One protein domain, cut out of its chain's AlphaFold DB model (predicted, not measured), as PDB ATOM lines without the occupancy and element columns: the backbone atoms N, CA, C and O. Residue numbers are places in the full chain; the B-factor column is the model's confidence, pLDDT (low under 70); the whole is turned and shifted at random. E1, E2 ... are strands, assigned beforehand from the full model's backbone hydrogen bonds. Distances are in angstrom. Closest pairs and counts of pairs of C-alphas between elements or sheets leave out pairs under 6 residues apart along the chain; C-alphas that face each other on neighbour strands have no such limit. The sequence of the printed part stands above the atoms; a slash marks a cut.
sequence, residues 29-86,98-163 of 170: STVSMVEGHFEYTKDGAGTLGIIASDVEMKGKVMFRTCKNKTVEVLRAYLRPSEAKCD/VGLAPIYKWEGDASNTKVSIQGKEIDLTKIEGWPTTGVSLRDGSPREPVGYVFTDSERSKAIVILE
ATOM      1  N   SER A  29     -25.421 -19.368 -48.237       75.19
ATOM      2  CA  SER A  29     -26.397 -19.836 -47.249       75.19
ATOM      3  C   SER A  29     -27.492 -18.808 -46.989       75.19
ATOM      4  O   SER A  29     -28.655 -19.174 -46.869       75.19
ATOM      5  N   THR A  30     -27.131 -17.525 -46.880       75.88
ATOM      6  CA  THR A  30     -28.059 -16.461 -46.470       75.88
ATOM      7  C   THR A  30     -27.712 -15.099 -47.074       75.88
ATOM      8  O   THR A  30     -26.553 -14.816 -47.402       75.88
ATOM      9  N   VAL A  31     -28.721 -14.229 -47.169       73.19
ATOM     10  CA  VAL A  31     -28.556 -12.784 -47.379       73.19
ATOM     11  C   VAL A  31     -29.144 -12.033 -46.187       73.19
ATOM     12  O   VAL A  31     -30.251 -12.326 -45.753       73.19
ATOM     13  N   SER A  32     -28.424 -11.041 -45.672       72.12
ATOM     14  CA  SER A  32     -28.903 -10.131 -44.629       72.12
ATOM     15  C   SER A  32     -28.702  -8.680 -45.056       72.12
ATOM     16  O   SER A  32     -27.756  -8.370 -45.781       72.12
ATOM     17  N   MET A  33     -29.593  -7.794 -44.619       68.88
ATOM     18  CA  MET A  33     -29.390  -6.349 -44.718       68.88
ATOM     19  C   MET A  33     -28.931  -5.820 -43.367       68.88
ATOM     20  O   MET A  33     -29.485  -6.201 -42.336       68.88
ATOM     21  N   VAL A  34     -27.893  -4.982 -43.365       65.50
ATOM     22  CA  VAL A  34     -27.411  -4.346 -42.137       65.50
ATOM     23  C   VAL A  34     -27.248  -2.847 -42.315       65.50
ATOM     24  O   VAL A  34     -26.840  -2.351 -43.369       65.50
ATOM     25  N   GLU A  35     -27.509  -2.150 -41.215       56.78
ATOM     26  CA  GLU A  35     -27.284  -0.723 -41.037       56.78
ATOM     27  C   GLU A  35     -25.779  -0.402 -41.137       56.78
ATOM     28  O   GLU A  35     -25.053  -0.440 -40.147       56.78
ATOM     29  N   GLY A  36     -25.298  -0.096 -42.341       67.69
ATOM     30  CA  GLY A  36     -24.066   0.660 -42.587       67.69
ATOM     31  C   GLY A  36     -22.775   0.208 -41.877       67.69
ATOM     32  O   GLY A  36     -22.488  -0.977 -41.689       67.69
ATOM     33  N   HIS A  37     -21.931   1.196 -41.567       77.69
ATOM     34  CA  HIS A  37     -20.646   1.021 -40.890       77.69
ATOM     35  C   HIS A  37     -20.782   1.324 -39.398       77.69
ATOM     36  O   HIS A  37     -21.670   2.063 -38.979       77.69
ATOM     37  N   PHE A  38     -19.869   0.797 -38.584       83.38
ATOM     38  CA  PHE A  38     -19.881   0.989 -37.137       83.38
ATOM     39  C   PHE A  38     -18.531   1.463 -36.613       83.38
ATOM     40  O   PHE A  38     -17.479   0.986 -37.040       83.38
ATOM     41  N   GLU A  39     -18.567   2.350 -35.627       86.31
ATOM     42  CA  GLU A  39     -17.428   2.726 -34.801       86.31
ATOM     43  C   GLU A  39     -17.425   1.945 -33.483       86.31
ATOM     44  O   GLU A  39     -18.430   1.855 -32.775       86.31
ATOM     45  N   TYR A  40     -16.253   1.420 -33.136       86.19
ATOM     46  CA  TYR A  40     -15.950   0.773 -31.866       86.19
ATOM     47  C   TYR A  40     -14.940   1.619 -31.080       86.19
ATOM     48  O   TYR A  40     -13.832   1.857 -31.562       86.19
ATOM     49  N   THR A  41     -15.297   2.075 -29.875       77.00
ATOM     50  CA  THR A  41     -14.522   3.072 -29.095       77.00
ATOM     51  C   THR A  41     -14.172   2.629 -27.671       77.00
ATOM     52  O   THR A  41     -13.840   3.463 -26.830       77.00
ATOM     53  N   LYS A  42     -14.194   1.324 -27.370       66.88
ATOM     54  CA  LYS A  42     -13.985   0.825 -25.995       66.88
ATOM     55  C   LYS A  42     -12.642   1.244 -25.367       66.88
ATOM     56  O   LYS A  42     -12.589   1.449 -24.161       66.88
ATOM     57  N   ASP A  43     -11.598   1.428 -26.182       61.91
ATOM     58  CA  ASP A  43     -10.225   1.706 -25.726       61.91
ATOM     59  C   ASP A  43      -9.755   3.149 -26.029       61.91
ATOM     60  O   ASP A  43      -8.560   3.432 -26.070       61.91
ATOM     61  N   GLY A  44     -10.686   4.081 -26.280       57.34
ATOM     62  CA  GLY A  44     -10.391   5.512 -26.466       57.34
ATOM     63  C   GLY A  44      -9.969   5.934 -27.880       57.34
ATOM     64  O   GLY A  44     -10.010   7.121 -28.193       57.34
ATOM     65  N   ALA A  45      -9.647   4.985 -28.765       66.81
ATOM     66  CA  ALA A  45      -9.462   5.231 -30.196       66.81
ATOM     67  C   ALA A  45     -10.608   4.599 -31.001       66.81
ATOM     68  O   ALA A  45     -10.768   3.377 -31.011       66.81
ATOM     69  N   GLY A  46     -11.394   5.435 -31.683       77.31
ATOM     70  CA  GLY A  46     -12.465   4.981 -32.569       77.31
ATOM     71  C   GLY A  46     -11.920   4.130 -33.705       77.31
ATOM     72  O   GLY A  46     -11.073   4.567 -34.482       77.31
ATOM     73  N   THR A  47     -12.391   2.891 -33.781       86.25
ATOM     74  CA  THR A  47     -12.078   1.975 -34.871       86.25
ATOM     75  C   THR A  47     -13.335   1.726 -35.678       86.25
ATOM     76  O   THR A  47     -14.285   1.133 -35.178       86.25
ATOM     77  N   LEU A  48     -13.321   2.168 -36.931       85.44
ATOM     78  CA  LEU A  48     -14.389   1.913 -37.884       85.44
ATOM     79  C   LEU A  48     -14.328   0.455 -38.382       85.44
ATOM     80  O   LEU A  48     -13.256  -0.167 -38.421       85.44
ATOM     81  N   GLY A  49     -15.471  -0.098 -38.769       82.38
ATOM     82  CA  GLY A  49     -15.594  -1.444 -39.313       82.38
ATOM     83  C   GLY A  49     -17.036  -1.819 -39.631       82.38
ATOM     84  O   GLY A  49     -17.918  -0.967 -39.662       82.38
ATOM     85  N   ILE A  50     -17.267  -3.110 -39.848       80.00
ATOM     86  CA  ILE A  50     -18.590  -3.685 -40.101       80.00
ATOM     87  C   ILE A  50     -18.849  -4.872 -39.176       80.00
ATOM     88  O   ILE A  50     -17.916  -5.505 -38.673       80.00
ATOM     89  N   ILE A  51     -20.121  -5.207 -38.993       78.25
ATOM     90  CA  ILE A  51     -20.520  -6.466 -38.368       78.25
ATOM     91  C   ILE A  51     -20.452  -7.553 -39.441       78.25
ATOM     92  O   ILE A  51     -21.178  -7.504 -40.425       78.25
ATOM     93  N   ALA A  52     -19.529  -8.497 -39.269       71.25
ATOM     94  CA  ALA A  52     -19.347  -9.618 -40.180       71.25
ATOM     95  C   ALA A  52     -20.309 -10.766 -39.865       71.25
ATOM     96  O   ALA A  52     -20.736 -11.439 -40.785       71.25
ATOM     97  N   SER A  53     -20.646 -10.998 -38.595       65.56
ATOM     98  CA  SER A  53     -21.654 -11.986 -38.200       65.56
ATOM     99  C   SER A  53     -22.143 -11.728 -36.778       65.56
ATOM    100  O   SER A  53     -21.438 -11.110 -35.971       65.56
ATOM    101  N   ASP A  54     -23.308 -12.271 -36.442       64.94
ATOM    102  CA  ASP A  54     -23.672 -12.490 -35.047       64.94
ATOM    103  C   ASP A  54     -22.828 -13.631 -34.454       64.94
ATOM    104  O   ASP A  54     -22.284 -14.477 -35.172       64.94
ATOM    105  N   VAL A  55     -22.665 -13.626 -33.134       65.50
ATOM    106  CA  VAL A  55     -22.062 -14.730 -32.378       65.50
ATOM    107  C   VAL A  55     -23.175 -15.367 -31.554       65.50
ATOM    108  O   VAL A  55     -23.972 -14.652 -30.951       65.50
ATOM    109  N   GLU A  56     -23.219 -16.702 -31.478       58.19
ATOM    110  CA  GLU A  56     -24.252 -17.452 -30.728       58.19
ATOM    111  C   GLU A  56     -24.388 -17.005 -29.256       58.19
ATOM    112  O   GLU A  56     -25.425 -17.187 -28.617       58.19
ATOM    113  N   MET A  57     -23.350 -16.375 -28.699       64.38
ATOM    114  CA  MET A  57     -23.385 -15.773 -27.371       64.38
ATOM    115  C   MET A  57     -24.160 -14.447 -27.357       64.38
ATOM    116  O   MET A  57     -23.785 -13.480 -28.019       64.38
ATOM    117  N   LYS A  58     -25.188 -14.381 -26.495       69.69
ATOM    118  CA  LYS A  58     -26.106 -13.240 -26.302       69.69
ATOM    119  C   LYS A  58     -25.442 -11.863 -26.464       69.69
ATOM    120  O   LYS A  58     -24.724 -11.400 -25.578       69.69
ATOM    121  N   GLY A  59     -25.774 -11.188 -27.565       76.12
ATOM    122  CA  GLY A  59     -25.449  -9.780 -27.804       76.12
ATOM    123  C   GLY A  59     -24.016  -9.512 -28.262       76.12
ATOM    124  O   GLY A  59     -23.594  -8.352 -28.241       76.12
ATOM    125  N   LYS A  60     -23.264 -10.544 -28.653       80.31
ATOM    126  CA  LYS A  60     -21.937 -10.399 -29.252       80.31
ATOM    127  C   LYS A  60     -21.984 -10.552 -30.766       80.31
ATOM    128  O   LYS A  60     -22.823 -11.262 -31.305       80.31
ATOM    129  N   VAL A  61     -21.046  -9.889 -31.428       79.00
ATOM    130  CA  VAL A  61     -20.885  -9.903 -32.880       79.00
ATOM    131  C   VAL A  61     -19.410 -10.004 -33.246       79.00
ATOM    132  O   VAL A  61     -18.535  -9.539 -32.507       79.00
ATOM    133  N   MET A  62     -19.130 -10.577 -34.412       79.44
ATOM    134  CA  MET A  62     -17.822 -10.494 -35.045       79.44
ATOM    135  C   MET A  62     -17.707  -9.152 -35.757       79.44
ATOM    136  O   MET A  62     -18.274  -8.948 -36.827       79.44
ATOM    137  N   PHE A  63     -16.962  -8.224 -35.172       81.50
ATOM    138  CA  PHE A  63     -16.683  -6.923 -35.762       81.50
ATOM    139  C   PHE A  63     -15.387  -6.969 -36.568       81.50
ATOM    140  O   PHE A  63     -14.314  -7.278 -36.042       81.50
ATOM    141  N   ARG A  64     -15.463  -6.646 -37.858       80.75
ATOM    142  CA  ARG A  64     -14.300  -6.535 -38.739       80.75
ATOM    143  C   ARG A  64     -13.966  -5.076 -38.974       80.75
ATOM    144  O   ARG A  64     -14.690  -4.356 -39.647       80.75
ATOM    145  N   THR A  65     -12.829  -4.664 -38.438       83.31
ATOM    146  CA  THR A  65     -12.283  -3.316 -38.614       83.31
ATOM    147  C   THR A  65     -11.923  -3.046 -40.078       83.31
ATOM    148  O   THR A  65     -11.587  -3.971 -40.822       83.31
ATOM    149  N   CYS A  66     -11.870  -1.775 -40.482       77.31
ATOM    150  CA  CYS A  66     -11.422  -1.365 -41.827       77.31
ATOM    151  C   CYS A  66      -9.995  -1.815 -42.151       77.31
ATOM    152  O   CYS A  66      -9.640  -2.025 -43.304       77.31
ATOM    153  N   LYS A  67      -9.166  -1.978 -41.114       75.31
ATOM    154  CA  LYS A  67      -7.800  -2.513 -41.214       75.31
ATOM    155  C   LYS A  67      -7.777  -4.038 -41.322       75.31
ATOM    156  O   LYS A  67      -6.729  -4.656 -41.161       75.31
ATOM    157  N   ASN A  68      -8.936  -4.645 -41.565       69.81
ATOM    158  CA  ASN A  68      -9.119  -6.062 -41.800       69.81
ATOM    159  C   ASN A  68      -8.738  -6.963 -40.605       69.81
ATOM    160  O   ASN A  68      -8.401  -8.136 -40.746       69.81
ATOM    161  N   LYS A  69      -8.818  -6.424 -39.389       75.31
ATOM    162  CA  LYS A  69      -8.767  -7.215 -38.154       75.31
ATOM    163  C   LYS A  69     -10.190  -7.567 -37.728       75.31
ATOM    164  O   LYS A  69     -11.003  -6.654 -37.602       75.31
ATOM    165  N   THR A  70     -10.467  -8.844 -37.477       78.25
ATOM    166  CA  THR A  70     -11.728  -9.302 -36.870       78.25
ATOM    167  C   THR A  70     -11.562  -9.419 -35.360       78.25
ATOM    168  O   THR A  70     -10.554  -9.948 -34.889       78.25
ATOM    169  N   VAL A  71     -12.535  -8.923 -34.604       81.50
ATOM    170  CA  VAL A  71     -12.605  -9.013 -33.144       81.50
ATOM    171  C   VAL A  71     -14.034  -9.321 -32.712       81.50
ATOM    172  O   VAL A  71     -14.986  -8.807 -33.289       81.50
ATOM    173  N   GLU A  72     -14.191 -10.144 -31.684       85.00
ATOM    174  CA  GLU A  72     -15.486 -10.341 -31.034       85.00
ATOM    175  C   GLU A  72     -15.761  -9.162 -30.091       85.00
ATOM    176  O   GLU A  72     -14.937  -8.839 -29.230       85.00
ATOM    177  N   VAL A  73     -16.915  -8.512 -30.243       85.81
ATOM    178  CA  VAL A  73     -17.328  -7.371 -29.412       85.81
ATOM    179  C   VAL A  73     -18.792  -7.498 -29.013       85.81
ATOM    180  O   VAL A  73     -19.574  -8.183 -29.668       85.81
ATOM    181  N   LEU A  74     -19.189  -6.820 -27.936       87.25
ATOM    182  CA  LEU A  74     -20.608  -6.649 -27.624       87.25
ATOM    183  C   LEU A  74     -21.220  -5.665 -28.623       87.25
ATOM    184  O   LEU A  74     -20.675  -4.577 -28.811       87.25
ATOM    185  N   ARG A  75     -22.372  -6.006 -29.213       83.38
ATOM    186  CA  ARG A  75     -23.089  -5.129 -30.154       83.38
ATOM    187  C   ARG A  75     -23.410  -3.769 -29.534       83.38
ATOM    188  O   ARG A  75     -23.319  -2.758 -30.210       83.38
ATOM    189  N   ALA A  76     -23.682  -3.733 -28.228       85.44
ATOM    190  CA  ALA A  76     -23.913  -2.496 -27.477       85.44
ATOM    191  C   ALA A  76     -22.703  -1.534 -27.441       85.44
ATOM    192  O   ALA A  76     -22.859  -0.382 -27.050       85.44
ATOM    193  N   TYR A  77     -21.503  -1.991 -27.812       87.44
ATOM    194  CA  TYR A  77     -20.300  -1.154 -27.916       87.44
ATOM    195  C   TYR A  77     -20.036  -0.645 -29.335       87.44
ATOM    196  O   TYR A  77     -19.024   0.019 -29.560       87.44
ATOM    197  N   LEU A  78     -20.913  -0.969 -30.286       85.69
ATOM    198  CA  LEU A  78     -20.849  -0.487 -31.655       85.69
ATOM    199  C   LEU A  78     -21.839   0.658 -31.836       85.69
ATOM    200  O   LEU A  78     -23.022   0.523 -31.530       85.69
ATOM    201  N   ARG A  79     -21.349   1.782 -32.356       85.69
ATOM    202  CA  ARG A  79     -22.173   2.927 -32.741       85.69
ATOM    203  C   ARG A  79     -22.251   2.997 -34.268       85.69
ATOM    204  O   ARG A  79     -21.194   2.929 -34.891       85.69
ATOM    205  N   PRO A  80     -23.435   3.160 -34.881       79.69
ATOM    206  CA  PRO A  80     -23.540   3.421 -36.315       79.69
ATOM    207  C   PRO A  80     -22.717   4.647 -36.734       79.69
ATOM    208  O   PRO A  80     -22.623   5.626 -35.989       79.69
ATOM    209  N   SER A  81     -22.120   4.585 -37.918       75.38
ATOM    210  CA  SER A  81     -21.216   5.594 -38.460       75.38
ATOM    211  C   SER A  81     -21.461   5.814 -39.951       75.38
ATOM    212  O   SER A  81     -21.567   4.862 -40.721       75.38
ATOM    213  N   GLU A  82     -21.465   7.083 -40.358       71.56
ATOM    214  CA  GLU A  82     -21.516   7.513 -41.765       71.56
ATOM    215  C   GLU A  82     -20.141   7.419 -42.452       71.56
ATOM    216  O   GLU A  82     -20.035   7.443 -43.678       71.56
ATOM    217  N   ALA A  83     -19.056   7.299 -41.677       70.75
ATOM    218  CA  ALA A  83     -17.724   7.143 -42.244       70.75
ATOM    219  C   ALA A  83     -17.638   5.821 -43.024       70.75
ATOM    220  O   ALA A  83     -17.864   4.742 -42.477       70.75
ATOM    221  N   LYS A  84     -17.294   5.914 -44.313       69.56
ATOM    222  CA  LYS A  84     -17.115   4.753 -45.192       69.56
ATOM    223  C   LYS A  84     -15.746   4.122 -44.979       69.56
ATOM    224  O   LYS A  84     -14.751   4.824 -44.784       69.56
ATOM    225  N   CYS A  85     -15.673   2.799 -45.102       65.88
ATOM    226  CA  CYS A  85     -14.398   2.104 -45.137       65.88
ATOM    227  C   CYS A  85     -14.147   1.351 -46.431       65.88
ATOM    228  O   CYS A  85     -14.994   0.607 -46.911       65.88
ATOM    229  N   ASP A  86     -12.933   1.506 -46.953       62.88
ATOM    230  CA  ASP A  86     -12.454   0.741 -48.097       62.88
ATOM    231  C   ASP A  86     -11.957  -0.626 -47.592       62.88
ATOM    232  O   ASP A  86     -10.773  -0.813 -47.298       62.88
ATOM    233  N   VAL A  98     -11.540 -16.631 -44.774       49.66
ATOM    234  CA  VAL A  98     -12.442 -15.598 -44.237       49.66
ATOM    235  C   VAL A  98     -12.091 -14.259 -44.874       49.66
ATOM    236  O   VAL A  98     -11.678 -13.293 -44.227       49.66
ATOM    237  N   GLY A  99     -12.162 -14.222 -46.202       56.34
ATOM    238  CA  GLY A  99     -12.063 -12.982 -46.955       56.34
ATOM    239  C   GLY A  99     -13.423 -12.305 -46.956       56.34
ATOM    240  O   GLY A  99     -14.365 -12.877 -47.495       56.34
ATOM    241  N   LEU A 100     -13.519 -11.098 -46.390       64.00
ATOM    242  CA  LEU A 100     -14.588 -10.203 -46.814       64.00
ATOM    243  C   LEU A 100     -14.330  -9.883 -48.282       64.00
ATOM    244  O   LEU A 100     -13.295  -9.294 -48.604       64.00
ATOM    245  N   ALA A 101     -15.217 -10.327 -49.164       72.19
ATOM    246  CA  ALA A 101     -15.157  -9.960 -50.571       72.19
ATOM    247  C   ALA A 101     -16.186  -8.854 -50.820       72.19
ATOM    248  O   ALA A 101     -17.357  -9.071 -50.504       72.19
ATOM    249  N   PRO A 102     -15.784  -7.689 -51.355       75.19
ATOM    250  CA  PRO A 102     -16.741  -6.656 -51.709       75.19
ATOM    251  C   PRO A 102     -17.691  -7.174 -52.788       75.19
ATOM    252  O   PRO A 102     -17.299  -7.920 -53.691       75.19
ATOM    253  N   ILE A 103     -18.942  -6.759 -52.666       81.81
ATOM    254  CA  ILE A 103     -20.015  -7.031 -53.609       81.81
ATOM    255  C   ILE A 103     -20.313  -5.720 -54.316       81.81
ATOM    256  O   ILE A 103     -20.581  -4.717 -53.660       81.81
ATOM    257  N   TYR A 104     -20.266  -5.721 -55.641       82.69
ATOM    258  CA  TYR A 104     -20.530  -4.532 -56.451       82.69
ATOM    259  C   TYR A 104     -21.872  -4.667 -57.150       82.69
ATOM    260  O   TYR A 104     -22.282  -5.784 -57.460       82.69
ATOM    261  N   LYS A 105     -22.543  -3.561 -57.473       80.88
ATOM    262  CA  LYS A 105     -23.698  -3.656 -58.376       80.88
ATOM    263  C   LYS A 105     -23.257  -4.155 -59.742       80.88
ATOM    264  O   LYS A 105     -22.211  -3.752 -60.244       80.88
ATOM    265  N   TRP A 106     -24.066  -5.015 -60.349       79.81
ATOM    266  CA  TRP A 106     -23.836  -5.418 -61.732       79.81
ATOM    267  C   TRP A 106     -24.152  -4.265 -62.696       79.81
ATOM    268  O   TRP A 106     -23.364  -3.958 -63.586       79.81
ATOM    269  N   GLU A 107     -25.262  -3.561 -62.454       78.44
ATOM    270  CA  GLU A 107     -25.674  -2.365 -63.195       78.44
ATOM    271  C   GLU A 107     -26.102  -1.258 -62.222       78.44
ATOM    272  O   GLU A 107     -26.492  -1.525 -61.088       78.44
ATOM    273  N   GLY A 108     -26.036   0.002 -62.657       66.31
ATOM    274  CA  GLY A 108     -26.245   1.174 -61.799       66.31
ATOM    275  C   GLY A 108     -27.706   1.479 -61.453       66.31
ATOM    276  O   GLY A 108     -27.987   2.585 -61.022       66.31
ATOM    277  N   ASP A 109     -28.634   0.548 -61.665       68.00
ATOM    278  CA  ASP A 109     -30.066   0.745 -61.418       68.00
ATOM    279  C   ASP A 109     -30.427   0.313 -59.986       68.00
ATOM    280  O   ASP A 109     -30.086  -0.792 -59.559       68.00
ATOM    281  N   ALA A 110     -31.083   1.183 -59.210       62.69
ATOM    282  CA  ALA A 110     -31.561   0.917 -57.845       62.69
ATOM    283  C   ALA A 110     -32.430  -0.352 -57.734       62.69
ATOM    284  O   ALA A 110     -32.363  -1.062 -56.734       62.69
ATOM    285  N   SER A 111     -33.200  -0.675 -58.774       67.75
ATOM    286  CA  SER A 111     -34.059  -1.863 -58.814       67.75
ATOM    287  C   SER A 111     -33.310  -3.158 -59.139       67.75
ATOM    288  O   SER A 111     -33.865  -4.249 -58.993       67.75
ATOM    289  N   ASN A 112     -32.048  -3.065 -59.571       73.88
ATOM    290  CA  ASN A 112     -31.279  -4.230 -59.966       73.88
ATOM    291  C   ASN A 112     -30.758  -4.977 -58.730       73.88
ATOM    292  O   ASN A 112     -29.922  -4.471 -57.985       73.88
ATOM    293  N   THR A 113     -31.236  -6.207 -58.545       78.38
ATOM    294  CA  THR A 113     -30.831  -7.138 -57.478       78.38
ATOM    295  C   THR A 113     -29.605  -7.979 -57.843       78.38
ATOM    296  O   THR A 113     -29.189  -8.841 -57.065       78.38
ATOM    297  N   LYS A 114     -29.035  -7.771 -59.033       85.50
ATOM    298  CA  LYS A 114     -27.842  -8.464 -59.511       85.50
ATOM    299  C   LYS A 114     -26.586  -7.749 -59.059       85.50
ATOM    300  O   LYS A 114     -26.423  -6.533 -59.202       85.50
ATOM    301  N   VAL A 115     -25.645  -8.550 -58.595       84.94
ATOM    302  CA  VAL A 115     -24.360  -8.086 -58.096       84.94
ATOM    303  C   VAL A 115     -23.205  -8.835 -58.745       84.94
ATOM    304  O   VAL A 115     -23.350  -9.962 -59.211       84.94
ATOM    305  N   SER A 116     -22.039  -8.194 -58.762       84.44
ATOM    306  CA  SER A 116     -20.761  -8.805 -59.099       84.44
ATOM    307  C   SER A 116     -20.043  -9.219 -57.822       84.44
ATOM    308  O   SER A 116     -19.692  -8.376 -56.992       84.44
ATOM    309  N   ILE A 117     -19.784 -10.517 -57.686       80.62
ATOM    310  CA  ILE A 117     -18.953 -11.078 -56.619       80.62
ATOM    311  C   ILE A 117     -17.775 -11.771 -57.285       80.62
ATOM    312  O   ILE A 117     -17.953 -12.710 -58.060       80.62
ATOM    313  N   GLN A 118     -16.559 -11.288 -57.016       76.00
ATOM    314  CA  GLN A 118     -15.331 -11.803 -57.642       76.00
ATOM    315  C   GLN A 118     -15.414 -11.854 -59.185       76.00
ATOM    316  O   GLN A 118     -14.890 -12.769 -59.819       76.00
ATOM    317  N   GLY A 119     -16.097 -10.876 -59.793       74.38
ATOM    318  CA  GLY A 119     -16.264 -10.777 -61.245       74.38
ATOM    319  C   GLY A 119     -17.360 -11.665 -61.839       74.38
ATOM    320  O   GLY A 119     -17.480 -11.716 -63.060       74.38
ATOM    321  N   LYS A 120     -18.154 -12.357 -61.012       80.06
ATOM    322  CA  LYS A 120     -19.270 -13.196 -61.464       80.06
ATOM    323  C   LYS A 120     -20.614 -12.568 -61.100       80.06
ATOM    324  O   LYS A 120     -20.772 -12.058 -59.993       80.06
ATOM    325  N   GLU A 121     -21.569 -12.640 -62.026       86.56
ATOM    326  CA  GLU A 121     -22.945 -12.173 -61.835       86.56
ATOM    327  C   GLU A 121     -23.721 -13.129 -60.920       86.56
ATOM    328  O   GLU A 121     -23.753 -14.342 -61.150       86.56
ATOM    329  N   ILE A 122     -24.358 -12.575 -59.892       85.69
ATOM    330  CA  ILE A 122     -25.216 -13.299 -58.954       85.69
ATOM    331  C   ILE A 122     -26.508 -12.518 -58.771       85.69
ATOM    332  O   ILE A 122     -26.489 -11.313 -58.542       85.69
ATOM    333  N   ASP A 123     -27.627 -13.229 -58.846       85.94
ATOM    334  CA  ASP A 123     -28.954 -12.699 -58.563       85.94
ATOM    335  C   ASP A 123     -29.320 -13.011 -57.111       85.94
ATOM    336  O   ASP A 123     -29.536 -14.173 -56.756       85.94
ATOM    337  N   LEU A 124     -29.367 -11.973 -56.276       82.00
ATOM    338  CA  LEU A 124     -29.609 -12.116 -54.841       82.00
ATOM    339  C   LEU A 124     -30.997 -12.692 -54.532       82.00
ATOM    340  O   LEU A 124     -31.166 -13.346 -53.507       82.00
ATOM    341  N   THR A 125     -31.970 -12.531 -55.437       81.81
ATOM    342  CA  THR A 125     -33.337 -13.057 -55.260       81.81
ATOM    343  C   THR A 125     -33.407 -14.584 -55.277       81.81
ATOM    344  O   THR A 125     -34.417 -15.161 -54.878       81.81
ATOM    345  N   LYS A 126     -32.342 -15.250 -55.740       83.81
ATOM    346  CA  LYS A 126     -32.238 -16.714 -55.823       83.81
ATOM    347  C   LYS A 126     -31.556 -17.344 -54.609       83.81
ATOM    348  O   LYS A 126     -31.362 -18.557 -54.610       83.81
ATOM    349  N   ILE A 127     -31.152 -16.543 -53.624       79.25
ATOM    350  CA  ILE A 127     -30.467 -17.002 -52.414       79.25
ATOM    351  C   ILE A 127     -31.482 -17.070 -51.272       79.25
ATOM    352  O   ILE A 127     -32.334 -16.189 -51.123       79.25
ATOM    353  N   GLU A 128     -31.401 -18.128 -50.469       75.19
ATOM    354  CA  GLU A 128     -32.242 -18.289 -49.286       75.19
ATOM    355  C   GLU A 128     -32.033 -17.124 -48.302       75.19
ATOM    356  O   GLU A 128     -30.945 -16.561 -48.178       75.19
ATOM    357  N   GLY A 129     -33.104 -16.697 -47.635       69.25
ATOM    358  CA  GLY A 129     -33.049 -15.559 -46.718       69.25
ATOM    359  C   GLY A 129     -33.011 -14.184 -47.390       69.25
ATOM    360  O   GLY A 129     -32.993 -13.193 -46.668       69.25
ATOM    361  N   TRP A 130     -33.066 -14.082 -48.731       75.56
ATOM    362  CA  TRP A 130     -33.341 -12.795 -49.381       75.56
ATOM    363  C   TRP A 130     -34.607 -12.189 -48.754       75.56
ATOM    364  O   TRP A 130     -35.651 -12.848 -48.805       75.56
ATOM    365  N   PRO A 131     -34.555 -10.971 -48.175       62.88
ATOM    366  CA  PRO A 131     -35.636 -10.411 -47.352       62.88
ATOM    367  C   PRO A 131     -36.935 -10.069 -48.110       62.88
ATOM    368  O   PRO A 131     -37.801  -9.374 -47.592       62.88
ATOM    369  N   THR A 132     -37.145 -10.662 -49.286       60.31
ATOM    370  CA  THR A 132     -38.345 -10.635 -50.126       60.31
ATOM    371  C   THR A 132     -38.669  -9.286 -50.781       60.31
ATOM    372  O   THR A 132     -38.070  -8.249 -50.528       60.31
ATOM    373  N   THR A 133     -39.536  -9.394 -51.785       49.16
ATOM    374  CA  THR A 133     -39.875  -8.506 -52.904       49.16
ATOM    375  C   THR A 133     -39.918  -7.001 -52.596       49.16
ATOM    376  O   THR A 133     -40.631  -6.570 -51.698       49.16
ATOM    377  N   GLY A 134     -39.248  -6.184 -53.421       49.22
ATOM    378  CA  GLY A 134     -39.372  -4.716 -53.401       49.22
ATOM    379  C   GLY A 134     -38.261  -3.959 -52.667       49.22
ATOM    380  O   GLY A 134     -38.275  -2.732 -52.664       49.22
ATOM    381  N   VAL A 135     -37.286  -4.663 -52.087       54.75
ATOM    382  CA  VAL A 135     -36.063  -4.048 -51.559       54.75
ATOM    383  C   VAL A 135     -35.126  -3.696 -52.716       54.75
ATOM    384  O   VAL A 135     -34.644  -4.579 -53.429       54.75
ATOM    385  N   SER A 136     -34.874  -2.401 -52.890       58.84
ATOM    386  CA  SER A 136     -33.877  -1.877 -53.823       58.84
ATOM    387  C   SER A 136     -32.485  -1.971 -53.207       58.84
ATOM    388  O   SER A 136     -32.293  -1.602 -52.047       58.84
ATOM    389  N   LEU A 137     -31.497  -2.424 -53.982       66.75
ATOM    390  CA  LEU A 137     -30.101  -2.249 -53.581       66.75
ATOM    391  C   LEU A 137     -29.777  -0.753 -53.566       66.75
ATOM    392  O   LEU A 137     -30.303  -0.006 -54.396       66.75
ATOM    393  N   ARG A 138     -28.872  -0.338 -52.666       66.38
ATOM    394  CA  ARG A 138     -28.360   1.040 -52.589       66.38
ATOM    395  C   ARG A 138     -28.124   1.612 -53.989       66.38
ATOM    396  O   ARG A 138     -27.579   0.936 -54.871       66.38
ATOM    397  N   ASP A 139     -28.554   2.852 -54.198       61.91
ATOM    398  CA  ASP A 139     -28.310   3.535 -55.459       61.91
ATOM    399  C   ASP A 139     -26.814   3.863 -55.549       61.91
ATOM    400  O   ASP A 139     -26.241   4.492 -54.659       61.91
ATOM    401  N   GLY A 140     -26.145   3.333 -56.567       61.03
ATOM    402  CA  GLY A 140     -24.688   3.296 -56.623       61.03
ATOM    403  C   GLY A 140     -24.199   2.898 -58.005       61.03
ATOM    404  O   GLY A 140     -24.893   2.216 -58.762       61.03
ATOM    405  N   SER A 141     -22.994   3.330 -58.368       65.38
ATOM    406  CA  SER A 141     -22.403   2.944 -59.655       65.38
ATOM    407  C   SER A 141     -22.037   1.445 -59.670       65.38
ATOM    408  O   SER A 141     -21.712   0.909 -58.614       65.38
ATOM    409  N   PRO A 142     -21.944   0.768 -60.838       65.69
ATOM    410  CA  PRO A 142     -21.518  -0.645 -60.980       65.69
ATOM    411  C   PRO A 142     -20.135  -1.024 -60.407       65.69
ATOM    412  O   PRO A 142     -19.631  -2.127 -60.596       65.69
ATOM    413  N   ARG A 143     -19.449  -0.076 -59.771       66.50
ATOM    414  CA  ARG A 143     -18.124  -0.217 -59.158       66.50
ATOM    415  C   ARG A 143     -18.105   0.242 -57.702       66.50
ATOM    416  O   ARG A 143     -17.053   0.200 -57.072       66.50
ATOM    417  N   GLU A 144     -19.244   0.685 -57.178       67.06
ATOM    418  CA  GLU A 144     -19.394   1.010 -55.767       67.06
ATOM    419  C   GLU A 144     -19.746  -0.271 -54.997       67.06
ATOM    420  O   GLU A 144     -20.613  -1.033 -55.444       67.06
ATOM    421  N   PRO A 145     -19.051  -0.564 -53.884       74.00
ATOM    422  CA  PRO A 145     -19.399  -1.698 -53.047       74.00
ATOM    423  C   PRO A 145     -20.750  -1.444 -52.367       74.00
ATOM    424  O   PRO A 145     -20.943  -0.428 -51.704       74.00
ATOM    425  N   VAL A 146     -21.674  -2.391 -52.514       76.94
ATOM    426  CA  VAL A 146     -23.017  -2.373 -51.903       76.94
ATOM    427  C   VAL A 146     -23.177  -3.405 -50.792       76.94
ATOM    428  O   VAL A 146     -24.231  -3.512 -50.177       76.94
ATOM    429  N   GLY A 147     -22.135  -4.184 -50.528       78.69
ATOM    430  CA  GLY A 147     -22.179  -5.260 -49.557       78.69
ATOM    431  C   GLY A 147     -20.875  -6.035 -49.493       78.69
ATOM    432  O   GLY A 147     -19.897  -5.707 -50.173       78.69
ATOM    433  N   TYR A 148     -20.885  -7.095 -48.694       78.75
ATOM    434  CA  TYR A 148     -19.746  -7.977 -48.499       78.75
ATOM    435  C   TYR A 148     -20.187  -9.434 -48.386       78.75
ATOM    436  O   TYR A 148     -21.215  -9.743 -47.790       78.75
ATOM    437  N   VAL A 149     -19.374 -10.342 -48.920       78.38
ATOM    438  CA  VAL A 149     -19.466 -11.775 -48.616       78.38
ATOM    439  C   VAL A 149     -18.626 -12.062 -47.389       78.38
ATOM    440  O   VAL A 149     -17.483 -11.618 -47.328       78.38
ATOM    441  N   PHE A 150     -19.141 -12.857 -46.462       72.69
ATOM    442  CA  PHE A 150     -18.390 -13.403 -45.338       72.69
ATOM    443  C   PHE A 150     -18.620 -14.912 -45.223       72.69
ATOM    444  O   PHE A 150     -19.394 -15.496 -45.977       72.69
ATOM    445  N   THR A 151     -17.910 -15.549 -44.299       70.56
ATOM    446  CA  THR A 151     -18.113 -16.954 -43.946       70.56
ATOM    447  C   THR A 151     -18.781 -17.007 -42.578       70.56
ATOM    448  O   THR A 151     -18.232 -16.447 -41.627       70.56
ATOM    449  N   ASP A 152     -19.962 -17.614 -42.502       63.53
ATOM    450  CA  ASP A 152     -20.767 -17.710 -41.282       63.53
ATOM    451  C   ASP A 152     -20.229 -18.774 -40.299       63.53
ATOM    452  O   ASP A 152     -19.189 -19.406 -40.523       63.53
ATOM    453  N   SER A 153     -20.922 -18.956 -39.172       57.84
ATOM    454  CA  SER A 153     -20.567 -19.925 -38.125       57.84
ATOM    455  C   SER A 153     -20.567 -21.377 -38.606       57.84
ATOM    456  O   SER A 153     -19.832 -22.200 -38.058       57.84
ATOM    457  N   GLU A 154     -21.329 -21.691 -39.654       65.69
ATOM    458  CA  GLU A 154     -21.403 -23.019 -40.270       65.69
ATOM    459  C   GLU A 154     -20.328 -23.227 -41.345       65.69
ATOM    460  O   GLU A 154     -20.222 -24.303 -41.933       65.69
ATOM    461  N   ARG A 155     -19.469 -22.220 -41.560       66.50
ATOM    462  CA  ARG A 155     -18.467 -22.152 -42.631       66.50
ATOM    463  C   ARG A 155     -19.063 -22.022 -44.035       66.50
ATOM    464  O   ARG A 155     -18.337 -22.207 -45.017       66.50
ATOM    465  N   SER A 156     -20.334 -21.654 -44.137       72.00
ATOM    466  CA  SER A 156     -20.999 -21.346 -45.401       72.00
ATOM    467  C   SER A 156     -20.765 -19.882 -45.783       72.00
ATOM    468  O   SER A 156     -20.442 -19.047 -44.935       72.00
ATOM    469  N   LYS A 157     -20.847 -19.547 -47.077       77.44
ATOM    470  CA  LYS A 157     -20.728 -18.146 -47.511       77.44
ATOM    471  C   LYS A 157     -22.057 -17.440 -47.268       77.44
ATOM    472  O   LYS A 157     -23.077 -17.889 -47.767       77.44
ATOM    473  N   ALA A 158     -22.033 -16.301 -46.604       76.69
ATOM    474  CA  ALA A 158     -23.200 -15.461 -46.398       76.69
ATOM    475  C   ALA A 158     -22.959 -14.067 -46.987       76.69
ATOM    476  O   ALA A 158     -21.816 -13.626 -47.144       76.69
ATOM    477  N   ILE A 159     -24.041 -13.388 -47.356       78.69
ATOM    478  CA  ILE A 159     -24.013 -12.056 -47.959       78.69
ATOM    479  C   ILE A 159     -24.595 -11.043 -46.976       78.69
ATOM    480  O   ILE A 159     -25.693 -11.219 -46.453       78.69
ATOM    481  N   VAL A 160     -23.869  -9.947 -46.779       77.56
ATOM    482  CA  VAL A 160     -24.378  -8.726 -46.157       77.56
ATOM    483  C   VAL A 160     -24.564  -7.674 -47.238       77.56
ATOM    484  O   VAL A 160     -23.603  -7.336 -47.929       77.56
ATOM    485  N   ILE A 161     -25.765  -7.120 -47.354       77.81
ATOM    486  CA  ILE A 161     -26.043  -5.911 -48.129       77.81
ATOM    487  C   ILE A 161     -26.081  -4.726 -47.165       77.81
ATOM    488  O   ILE A 161     -26.719  -4.788 -46.114       77.81
ATOM    489  N   LEU A 162     -25.365  -3.658 -47.508       73.62
ATOM    490  CA  LEU A 162     -25.418  -2.413 -46.754       73.62
ATOM    491  C   LEU A 162     -26.696  -1.671 -47.135       73.62
ATOM    492  O   LEU A 162     -26.907  -1.369 -48.313       73.62
ATOM    493  N   GLU A 163     -27.529  -1.368 -46.144       69.62
ATOM    494  CA  GLU A 163     -28.673  -0.484 -46.350       69.62
ATOM    495  C   GLU A 163     -28.195   0.902 -46.804       69.62
ATOM    496  O   GLU A 163     -27.091   1.345 -46.459       69.62
TER     497      GLU A 163
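This is residues 29 to 86 and 98 to 163 of the 170 residues of an uncharacterized protein of Alcaligenaceae bacterium (UniProt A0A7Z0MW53). Two strongly twisted sheets make a sandwich, only partly face to face, with their strands crossed at 70 degrees. The larger sheet, in order E1 E11 E10 E7 E8 E9, is mixed and curled like part of a barrel, and residues 124 to 144, with no named element, run across the open side of the curl between E9 and E1; the smaller, E5 E4 E3 E2 E6, is antiparallel throughout. The printed part has 124 residues, with no named helix and eleven strands, E1 to E11 in chain order. The class is all strand, though just 59 of the residues, under half, are in named elements. The whole is compact, with a radius of gyration of the C-alphas of 14.4 A and spans of 41 by 29 by 25 A.

Begin at E10, residues 145 to 151, an inner strand of the larger sheet. It forms a hairpin with E11, residues 157 to 162, where N 158 and O 150 are 2.8 A apart. Edge strand E1, residues 29 to 34, is parallel to E11, with N 32 and O 159 at 2.8 A. On the other side of E10 find antiparallel E7, residues 101 to 105, with N 103 and O 147 at 2.9 A. E8, residues 114 to 117, and edge strand E9, residues 120 to 123, follow; look at N 116 and O 104, 2.7 A, and N 115 and O 122, 2.9 A. E7 E8 E9 are a meander, each strand the antiparallel neighbour of the one before, and with E10, which pairs back to E7, a Greek key. Now turn to E3, residues 47 to 54, which bends by 56 degrees at residue 50. Its pairing is staggered: residues 47 to 49 pair with E2, residues 37 to 40, and residues 49 to 54 with E4, residues 60 to 65. Check N 49 and O 38, 2.9 A, and N 52 and O 62, 2.8 A. Edge strands are E5, residues 70 to 74, beside E4 with N 63 and O 71 at 2.8 A, and E6, residues 78 to 81, beside E2 with N 39 and O 79 at 2.8 A. E2 E3 E4 E5 are a second meander. Between the sheets, the closest C-alphas of E3 and E10 are those of Ala 52 and Phe 150, 6.5 A apart.

Find C-alpha 29 at (-26.397, -19.836, -47.249); from there E1 runs 16.3 A, then runs on into E2 across a break of 2 residues, at 76 degrees, changing sheets. E3 starts at (-12.078, 1.975, -34.871) and spans 18.5 A, E10 17.8 A. E11 spans 16.4 A and ends with C-alpha 162 at (-25.418, -2.413, -46.754).

The farthest C-alphas, of Gly 44 and Lys 126, are 42.8 A apart. Residues 87 to 97 are not printed; C-alphas 86 and 98 are 16.8 A apart across this cut. The link E9 to E10 is long, 21 residues. Mean pLDDT of the printed part is 73.5, with 45 residues under 70, among them 131 to 144.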